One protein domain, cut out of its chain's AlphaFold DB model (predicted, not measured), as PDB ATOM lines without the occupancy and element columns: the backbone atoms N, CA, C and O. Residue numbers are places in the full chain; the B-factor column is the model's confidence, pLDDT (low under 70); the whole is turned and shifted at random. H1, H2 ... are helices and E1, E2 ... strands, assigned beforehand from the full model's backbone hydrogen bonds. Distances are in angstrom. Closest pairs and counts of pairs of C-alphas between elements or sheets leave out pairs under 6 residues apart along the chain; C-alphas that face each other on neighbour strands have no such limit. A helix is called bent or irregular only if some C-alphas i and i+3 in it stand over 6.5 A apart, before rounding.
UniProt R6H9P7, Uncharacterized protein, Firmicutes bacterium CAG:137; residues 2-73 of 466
ATOM      1  N   SER A   2     165.671 205.337 209.015       83.56
ATOM      2  CA  SER A   2     164.455 205.778 208.317       83.56
ATOM      3  C   SER A   2     163.242 204.977 208.793       83.56
ATOM      4  O   SER A   2     163.311 203.755 208.973       83.56
ATOM      5  N   GLU A   3     162.146 205.684 209.041       95.38
ATOM      6  CA  GLU A   3     160.838 205.089 209.277       95.38
ATOM      7  C   GLU A   3     160.307 204.511 207.961       95.38
ATOM      8  O   GLU A   3     160.489 205.108 206.904       95.38
ATOM      9  N   TYR A   4     159.671 203.344 208.015       97.75
ATOM     10  CA  TYR A   4     159.012 202.745 206.863       97.75
ATOM     11  C   TYR A   4     157.505 202.917 206.975       97.75
ATOM     12  O   TYR A   4     156.921 202.797 208.054       97.75
ATOM     13  N   VAL A   5     156.880 203.138 205.827       97.94
ATOM     14  CA  VAL A   5     155.446 203.359 205.679       97.94
ATOM     15  C   VAL A   5     154.900 202.484 204.556       97.94
ATOM     16  O   VAL A   5     155.637 202.025 203.678       97.94
ATOM     17  N   LEU A   6     153.593 202.234 204.577       97.69
ATOM     18  CA  LEU A   6     152.911 201.670 203.417       97.69
ATOM     19  C   LEU A   6     152.741 202.790 202.379       97.69
ATOM     20  O   LEU A   6     152.233 203.859 202.711       97.69
ATOM     21  N   GLN A   7     153.182 202.543 201.146       97.56
ATOM     22  CA  GLN A   7     153.064 203.466 200.022       97.56
ATOM     23  C   GLN A   7     151.603 203.889 199.842       97.56
ATOM     24  O   GLN A   7     150.673 203.115 200.106       97.56
ATOM     25  N   SER A   8     151.400 205.121 199.380       95.88
ATOM     26  CA  SER A   8     150.067 205.667 199.196       95.88
ATOM     27  C   SER A   8     149.229 204.781 198.280       95.88
ATOM     28  O   SER A   8     149.729 204.022 197.445       95.88
ATOM     29  N   ARG A   9     147.913 204.847 198.489       96.75
ATOM     30  CA  ARG A   9     146.903 204.090 197.734       96.75
ATOM     31  C   ARG A   9     146.927 202.572 197.937       96.75
ATOM     32  O   ARG A   9     145.998 201.919 197.473       96.75
ATOM     33  N   TRP A  10     147.888 202.005 198.668       97.31
ATOM     34  CA  TRP A  10     147.835 200.615 199.118       97.31
ATOM     35  C   TRP A  10     147.141 200.505 200.481       97.31
ATOM     36  O   TRP A  10     147.405 201.282 201.396       97.31
ATOM     37  N   ARG A  11     146.260 199.513 200.648       97.06
ATOM     38  CA  ARG A  11     145.664 199.151 201.946       97.06
ATOM     39  C   ARG A  11     145.761 197.654 202.189       97.06
ATOM     40  O   ARG A  11     145.573 196.859 201.273       97.06
ATOM     41  N   LEU A  12     146.036 197.278 203.433       96.62
ATOM     42  CA  LEU A  12     146.017 195.889 203.873       96.62
ATOM     43  C   LEU A  12     144.596 195.500 204.307       96.62
ATOM     44  O   LEU A  12     144.070 196.057 205.264       96.62
ATOM     45  N   GLU A  13     144.009 194.504 203.645       94.06
ATOM     46  CA  GLU A  13     142.742 193.874 204.031       94.06
ATOM     47  C   GLU A  13     142.995 192.379 204.283       94.06
ATOM     48  O   GLU A  13     143.199 191.571 203.369       94.06
ATOM     49  N   GLY A  14     143.053 191.991 205.560       93.69
ATOM     50  CA  GLY A  14     143.404 190.630 205.964       93.69
ATOM     51  C   GLY A  14     144.812 190.231 205.504       93.69
ATOM     52  O   GLY A  14     145.809 190.648 206.084       93.69
ATOM     53  N   ARG A  15     144.907 189.386 204.468       95.69
ATOM     54  CA  ARG A  15     146.185 188.922 203.878       95.69
ATOM     55  C   ARG A  15     146.371 189.369 202.430       95.69
ATOM     56  O   ARG A  15     147.053 188.700 201.648       95.69
ATOM     57  N   LYS A  16     145.728 190.469 202.057       96.56
ATOM     58  CA  LYS A  16     145.825 191.060 200.728       96.56
ATOM     59  C   LYS A  16     146.157 192.539 200.840       96.56
ATOM     60  O   LYS A  16     145.562 193.247 201.643       96.56
ATOM     61  N   LEU A  17     147.097 192.988 200.023       96.69
ATOM     62  CA  LEU A  17     147.292 194.398 199.730       96.69
ATOM     63  C   LEU A  17     146.441 194.759 198.515       96.69
ATOM     64  O   LEU A  17     146.555 194.106 197.477       96.69
ATOM     65  N   HIS A  18     145.608 195.781 198.656       96.06
ATOM     66  CA  HIS A  18     144.768 196.314 197.593       96.06
ATOM     67  C   HIS A  18     145.256 197.693 197.177       96.06
ATOM     68  O   HIS A  18     145.468 198.550 198.035       96.06
ATOM     69  N   TYR A  19     145.408 197.895 195.872       96.75
ATOM     70  CA  TYR A  19     145.691 199.193 195.280       96.75
ATOM     71  C   TYR A  19     144.392 199.917 194.923       96.75
ATOM     72  O   TYR A  19     143.488 199.325 194.331       96.75
ATOM     73  N   TYR A  20     144.307 201.195 195.283       96.50
ATOM     74  CA  TYR A  20     143.168 202.070 195.017       96.50
ATOM     75  C   TYR A  20     143.584 203.132 194.008       96.50
ATOM     76  O   TYR A  20     144.024 204.214 194.392       96.50
ATOM     77  N   GLY A  21     143.466 202.802 192.730       95.62
ATOM     78  CA  GLY A  21     143.984 203.617 191.644       95.62
ATOM     79  C   GLY A  21     143.860 202.898 190.308       95.62
ATOM     80  O   GLY A  21     143.276 201.814 190.231       95.62
ATOM     81  N   LEU A  22     144.447 203.489 189.274       96.25
ATOM     82  CA  LEU A  22     144.568 202.881 187.958       96.25
ATOM     83  C   LEU A  22     146.050 202.811 187.590       96.25
ATOM     84  O   LEU A  22     146.723 203.834 187.484       96.25
ATOM     85  N   ARG A  23     146.549 201.586 187.426       96.38
ATOM     86  CA  ARG A  23     147.969 201.300 187.196       96.38
ATOM     87  C   ARG A  23     148.298 201.292 185.710       96.38
ATOM     88  O   ARG A  23     147.402 201.103 184.890       96.38
ATOM     89  N   ASN A  24     149.575 201.443 185.370       97.44
ATOM     90  CA  ASN A  24     150.071 201.409 183.995       97.44
ATOM     91  C   ASN A  24     149.635 200.130 183.264       97.44
ATOM     92  O   ASN A  24     149.344 199.111 183.889       97.44
ATOM     93  N   ARG A  25     149.619 200.174 181.927       95.81
ATOM     94  CA  ARG A  25     149.088 199.141 181.016       95.81
ATOM     95  C   ARG A  25     149.393 197.695 181.422       95.81
ATOM     96  O   ARG A  25     148.490 196.864 181.413       95.81
ATOM     97  N   GLU A  26     150.630 197.396 181.810       94.75
ATOM     98  CA  GLU A  26     151.067 196.048 182.214       94.75
ATOM     99  C   GLU A  26     150.404 195.550 183.509       94.75
ATOM    100  O   GLU A  26     150.234 194.351 183.715       94.75
ATOM    101  N   ASN A  27     150.006 196.477 184.380       94.50
ATOM    102  CA  ASN A  27     149.449 196.224 185.703       94.50
ATOM    103  C   ASN A  27     148.005 196.721 185.862       94.50
ATOM    104  O   ASN A  27     147.502 196.691 186.983       94.50
ATOM    105  N   LEU A  28     147.334 197.136 184.776       92.88
ATOM    106  CA  LEU A  28     146.056 197.869 184.777       92.88
ATOM    107  C   LEU A  28     145.030 197.332 185.787       92.88
ATOM    108  O   LEU A  28     144.388 198.095 186.504       92.88
ATOM    109  N   PHE A  29     144.905 196.004 185.860       90.88
ATOM    110  CA  PHE A  29     143.964 195.302 186.735       90.88
ATOM    111  C   PHE A  29     144.634 194.416 187.792       90.88
ATOM    112  O   PHE A  29     143.962 193.688 188.525       90.88
ATOM    113  N   HIS A  30     145.958 194.494 187.914       92.50
ATOM    114  CA  HIS A  30     146.738 193.813 188.941       92.50
ATOM    115  C   HIS A  30     146.776 194.661 190.222       92.50
ATOM    116  O   HIS A  30     147.825 195.131 190.658       92.50
ATOM    117  N   ASN A  31     145.600 194.842 190.830       93.44
ATOM    118  CA  ASN A  31     145.390 195.684 192.015       93.44
ATOM    119  C   ASN A  31     145.382 194.896 193.335       93.44
ATOM    120  O   ASN A  31     145.112 195.469 194.388       93.44
ATOM    121  N   GLU A  32     145.661 193.590 193.307       94.81
ATOM    122  CA  GLU A  32     145.735 192.749 194.506       94.81
ATOM    123  C   GLU A  32     147.068 192.009 194.595       94.81
ATOM    124  O   GLU A  32     147.470 191.317 193.660       94.81
ATOM    125  N   ILE A  33     147.709 192.071 195.764       95.94
ATOM    126  CA  ILE A  33     148.895 191.276 196.088       95.94
ATOM    127  C   ILE A  33     148.587 190.434 197.324       95.94
ATOM    128  O   ILE A  33     148.268 190.957 198.393       95.94
ATOM    129  N   ARG A  34     148.687 189.106 197.201       96.69
ATOM    130  CA  ARG A  34     148.596 188.209 198.362       96.69
ATOM    131  C   ARG A  34     149.888 188.295 199.163       96.69
ATOM    132  O   ARG A  34     150.969 188.122 198.607       96.69
ATOM    133  N   VAL A  35     149.762 188.490 200.470       97.19
ATOM    134  CA  VAL A  35     150.901 188.560 201.389       97.19
ATOM    135  C   VAL A  35     150.875 187.399 202.381       97.19
ATOM    136  O   VAL A  35     149.823 186.857 202.737       97.19
ATOM    137  N   SER A  36     152.054 186.973 202.830       97.50
ATOM    138  CA  SER A  36     152.176 185.967 203.886       97.50
ATOM    139  C   SER A  36     151.662 186.504 205.228       97.50
ATOM    140  O   SER A  36     151.569 187.713 205.437       97.50
ATOM    141  N   LYS A  37     151.371 185.608 206.183       97.12
ATOM    142  CA  LYS A  37     150.966 186.006 207.547       97.12
ATOM    143  C   LYS A  37     152.007 186.919 208.212       97.12
ATOM    144  O   LYS A  37     151.636 187.889 208.858       97.12
ATOM    145  N   LYS A  38     153.299 186.625 208.012       96.81
ATOM    146  CA  LYS A  38     154.410 187.418 208.558       96.81
ATOM    147  C   LYS A  38     154.472 188.809 207.923       96.81
ATOM    148  O   LYS A  38     154.567 189.793 208.642       96.81
ATOM    149  N   GLN A  39     154.355 188.896 206.596       97.81
ATOM    150  CA  GLN A  39     154.316 190.182 205.888       97.81
ATOM    151  C   GLN A  39     153.118 191.033 206.322       97.81
ATOM    152  O   GLN A  39     153.297 192.205 206.625       97.81
ATOM    153  N   ALA A  40     151.921 190.442 206.409       97.62
ATOM    154  CA  ALA A  40     150.722 191.145 206.867       97.62
ATOM    155  C   ALA A  40     150.896 191.707 208.287       97.62
ATOM    156  O   ALA A  40     150.569 192.864 208.521       97.62
ATOM    157  N   ALA A  41     151.464 190.916 209.206       97.25
ATOM    158  CA  ALA A  41     151.738 191.362 210.570       97.25
ATOM    159  C   ALA A  41     152.719 192.546 210.611       97.25
ATOM    160  O   ALA A  41     152.494 193.491 211.356       97.25
ATOM    161  N   ILE A  42     153.766 192.533 209.778       97.56
ATOM    162  CA  ILE A  42     154.702 193.662 209.675       97.56
ATOM    163  C   ILE A  42     153.981 194.900 209.125       97.56
ATOM    164  O   ILE A  42     154.028 195.959 209.744       97.56
ATOM    165  N   ILE A  43     153.270 194.766 208.003       97.62
ATOM    166  CA  ILE A  43     152.584 195.884 207.335       97.62
ATOM    167  C   ILE A  43     151.534 196.532 208.244       97.62
ATOM    168  O   ILE A  43     151.428 197.753 208.271       97.62
ATOM    169  N   ALA A  44     150.793 195.733 209.016       97.06
ATOM    170  CA  ALA A  44     149.772 196.224 209.942       97.06
ATOM    171  C   ALA A  44     150.334 197.107 211.072       97.06
ATOM    172  O   ALA A  44     149.570 197.812 211.723       97.06
ATOM    173  N   THR A  45     151.648 197.061 211.309       96.81
ATOM    174  CA  THR A  45     152.333 197.855 212.343       96.81
ATOM    175  C   THR A  45     153.028 199.105 211.801       96.81
ATOM    176  O   THR A  45     153.689 199.796 212.569       96.81
ATOM    177  N   LEU A  46     152.934 199.381 210.495       96.56
ATOM    178  CA  LEU A  46     153.461 200.612 209.899       96.56
ATOM    179  C   LEU A  46     152.522 201.794 210.216       96.56
ATOM    180  O   LEU A  46     151.305 201.589 210.246       96.56
ATOM    181  N   PRO A  47     153.037 203.025 210.394       96.69
ATOM    182  CA  PRO A  47     154.425 203.462 210.195       96.69
ATOM    183  C   PRO A  47     155.345 203.134 211.387       96.69
ATOM    184  O   PRO A  47     154.928 203.265 212.533       96.69
ATOM    185  N   ARG A  48     156.577 202.663 211.117       96.81
ATOM    186  CA  ARG A  48     157.651 202.501 212.127       96.81
ATOM    187  C   ARG A  48     159.002 202.143 211.506       96.81
ATOM    188  O   ARG A  48     159.103 201.778 210.336       96.81
ATOM    189  N   THR A  49     160.054 202.140 212.320       96.94
ATOM    190  CA  THR A  49     161.343 201.551 211.932       96.94
ATOM    191  C   THR A  49     161.266 200.017 211.863       96.94
ATOM    192  O   THR A  49     160.592 199.358 212.661       96.94
ATOM    193  N   LEU A  50     161.958 199.438 210.877       95.81
ATOM    194  CA  LEU A  50     161.999 197.992 210.637       95.81
ATOM    195  C   LEU A  50     163.398 197.433 210.885       95.81
ATOM    196  O   LEU A  50     164.392 197.981 210.399       95.81
ATOM    197  N   SER A  51     163.475 196.294 211.570       95.62
ATOM    198  CA  SER A  51     164.719 195.536 211.727       95.62
ATOM    199  C   SER A  51     165.183 194.921 210.399       95.62
ATOM    200  O   SER A  51     164.394 194.697 209.478       95.62
ATOM    201  N   LYS A  52     166.472 194.562 210.300       94.75
ATOM    202  CA  LYS A  52     167.024 193.882 209.107       94.75
ATOM    203  C   LYS A  52     166.289 192.574 208.779       94.75
ATOM    204  O   LYS A  52     166.163 192.222 207.609       94.75
ATOM    205  N   LEU A  53     165.807 191.852 209.795       95.31
ATOM    206  CA  LEU A  53     165.037 190.623 209.602       95.31
ATOM    207  C   LEU A  53     163.664 190.919 208.989       95.31
ATOM    208  O   LEU A  53     163.269 190.258 208.032       95.31
ATOM    209  N   GLU A  54     162.955 191.925 209.497       95.94
ATOM    210  CA  GLU A  54     161.640 192.322 208.977       95.94
ATOM    211  C   GLU A  54     161.730 192.846 207.543       95.94
ATOM    212  O   GLU A  54     160.922 192.458 206.702       95.94
ATOM    213  N   GLN A  55     162.762 193.634 207.235       95.44
ATOM    214  CA  GLN A  55     163.044 194.084 205.869       95.44
ATOM    215  C   GLN A  55     163.248 192.894 204.914       95.44
ATOM    216  O   GLN A  55     162.651 192.852 203.839       95.44
ATOM    217  N   ARG A  56     164.011 191.868 205.326       96.06
ATOM    218  CA  ARG A  56     164.174 190.631 204.538       96.06
ATOM    219  C   ARG A  56     162.860 189.864 204.367       96.06
ATOM    220  O   ARG A  56     162.614 189.328 203.290       96.06
ATOM    221  N   LEU A  57     162.013 189.815 205.399       96.88
ATOM    222  CA  LEU A  57     160.710 189.139 205.346       96.88
ATOM    223  C   LEU A  57     159.707 189.838 204.417       96.88
ATOM    224  O   LEU A  57     158.840 189.169 203.851       96.88
ATOM    225  N   LEU A  58     159.809 191.159 204.243       96.31
ATOM    226  CA  LEU A  58     158.993 191.899 203.278       96.31
ATOM    227  C   LEU A  58     159.340 191.531 201.829       96.31
ATOM    228  O   LEU A  58     158.438 191.468 200.989       96.31
ATOM    229  N   GLY A  59     160.602 191.199 201.546       95.38
ATOM    230  CA  GLY A  59     161.046 190.753 200.226       95.38
ATOM    231  C   GLY A  59     160.759 191.802 199.152       95.38
ATOM    232  O   GLY A  59     161.100 192.967 199.322       95.38
ATOM    233  N   ARG A  60     160.079 191.404 198.066       94.88
ATOM    234  CA  ARG A  60     159.745 192.287 196.926       94.88
ATOM    235  C   ARG A  60     158.832 193.468 197.280       94.88
ATOM    236  O   ARG A  60     158.741 194.399 196.493       94.88
ATOM    237  N   LEU A  61     158.151 193.421 198.429       96.69
ATOM    238  CA  LEU A  61     157.297 194.524 198.879       96.69
ATOM    239  C   LEU A  61     158.126 195.735 199.321       96.69
ATOM    240  O   LEU A  61     157.640 196.862 199.246       96.69
ATOM    241  N   LEU A  62     159.355 195.510 199.797       96.75
ATOM    242  CA  LEU A  62     160.253 196.570 200.240       96.75
ATOM    243  C   LEU A  62     160.749 197.376 199.031       96.75
ATOM    244  O   LEU A  62     161.201 196.801 198.045       96.75
ATOM    245  N   GLY A  63     160.652 198.701 199.109       94.62
ATOM    246  CA  GLY A  63     160.962 199.620 198.012       94.62
ATOM    247  C   GLY A  63     159.851 199.755 196.962       94.62
ATOM    248  O   GLY A  63     159.998 200.552 196.045       94.62
ATOM    249  N   GLN A  64     158.745 199.010 197.086       94.62
ATOM    250  CA  GLN A  64     157.587 199.119 196.189       94.62
ATOM    251  C   GLN A  64     156.316 199.503 196.952       94.62
ATOM    252  O   GLN A  64     155.817 200.617 196.819       94.62
ATOM    253  N   GLN A  65     155.787 198.583 197.766       97.19
ATOM    254  CA  GLN A  65     154.601 198.827 198.592       97.19
ATOM    255  C   GLN A  65     154.970 199.301 199.991       97.19
ATOM    256  O   GLN A  65     154.215 200.056 200.582       97.19
ATOM    257  N   VAL A  66     156.108 198.873 200.535       97.81
ATOM    258  CA  VAL A  66     156.642 199.371 201.805       97.81
ATOM    259  C   VAL A  66     157.888 200.176 201.499       97.81
ATOM    260  O   VAL A  66     158.882 199.620 201.037       97.81
ATOM    261  N   VAL A  67     157.835 201.477 201.741       97.62
ATOM    262  CA  VAL A  67     158.885 202.428 201.362       97.62
ATOM    263  C   VAL A  67     159.355 203.214 202.587       97.62
ATOM    264  O   VAL A  67     158.611 203.298 203.567       97.62
ATOM    265  N   PRO A  68     160.571 203.778 202.576       97.12
ATOM    266  CA  PRO A  68     160.951 204.806 203.540       97.12
ATOM    267  C   PRO A  68     159.958 205.981 203.509       97.12
ATOM    268  O   PRO A  68     159.439 206.314 202.442       97.12
ATOM    269  N   ALA A  69     159.680 206.603 204.655       96.50
ATOM    270  CA  ALA A  69     158.704 207.689 204.789       96.50
ATOM    271  C   ALA A  69     158.979 208.863 203.830       96.50
ATOM    272  O   ALA A  69     158.053 209.452 203.278       96.50
ATOM    273  N   GLU A  70     160.255 209.146 203.567       95.62
ATOM    274  CA  GLU A  70     160.732 210.155 202.621       95.62
ATOM    275  C   GLU A  70     160.380 209.864 201.146       95.62
ATOM    276  O   GLU A  70     160.415 210.770 200.320       95.62
ATOM    277  N   GLN A  71     160.016 208.621 200.812       96.69
ATOM    278  CA  GLN A  71     159.609 208.177 199.469       96.69
ATOM    279  C   GLN A  71     158.088 207.970 199.341       96.69
ATOM    280  O   GLN A  71     157.606 207.418 198.345       96.69
ATOM    281  N   LEU A  72     157.312 208.367 200.355       96.50
ATOM    282  CA  LEU A  72     155.857 208.304 200.295       96.50
ATOM    283  C   LEU A  72     155.334 209.275 199.229       96.50
ATOM    284  O   LEU A  72     155.527 210.488 199.323       96.50
ATOM    285  N   VAL A  73     154.622 208.745 198.236       95.44
ATOM    286  CA  VAL A  73     153.973 209.553 197.202       95.44
ATOM    287  C   VAL A  73     152.783 210.270 197.830       95.44
ATOM    288  O   VAL A  73     151.839 209.628 198.299       95.44
TER     289      VAL A  73
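Overview. This is residues 2 to 73 of the 466 residues of an uncharacterized protein of Firmicutes bacterium CAG:137 (UniProt R6H9P7). A small three-stranded meander, E2 E3 E4, has helix H1 over one face, and helix H2 crosses H1 away from the sheet. The short strand pair E1 and E5 lies by the last residue of H1, and the loop of residues 20 to 31 reaches away from the body. The 72 printed residues run E1 E2 E3 E4 H1 H2 E5, two helices and five strands, with both sheets antiparallel; the class is mixed, with under half of the residues in named elements. The whole is compact, radius of gyration of the C-alphas 11.8 A, spanning 34 by 27 by 17 A.

Arrangement. Inner strand E3, residues 16 to 19, forms hairpins with E2, residues 10 to 13 (N 11 to O 18, 2.9 A), and E4, residues 32 to 34 (N 17 to O 33, 2.9 A). H1, residues 37 to 43, is on this sheet at a height of 9.7 A, only just over E3 alone, with 4 C-alphas falling on E3 and 2 on E2. H2, residues 52 to 61, touches H1, about perpendicular at 85 degrees; their closest C-alphas, of Gln 39 and Leu 58, are 5.6 A apart. E1, residues 4 to 6, and E5, residues 66 to 68, are antiparallel neighbours, with N 5 and O 67 at 2.9 A. Every O i to N i+4 pair is within hydrogen-bond range in H1, and 4 of 6 in H2.

Along the chain. E2 and E3 each measure 9.8 A, E4 6.6 A, E1 and E5 7.1 A, H1 10.0 A. H2, 14.1 A, is irregular: C-alphas 57 and 60 are 9.0 A apart. C-alpha 4 is at (159.012, 202.745, 206.863), C-alpha 68 at (160.951, 204.806, 203.540).

Size, cuts and confidence. The C-alphas of Arg 25 and Ser 51, 34.6 A, are farthest apart. The printed part has no cut; the E3 to E4 link is long, 12 residues. Mean pLDDT of the printed part is 96.0, and no printed residue is under 70.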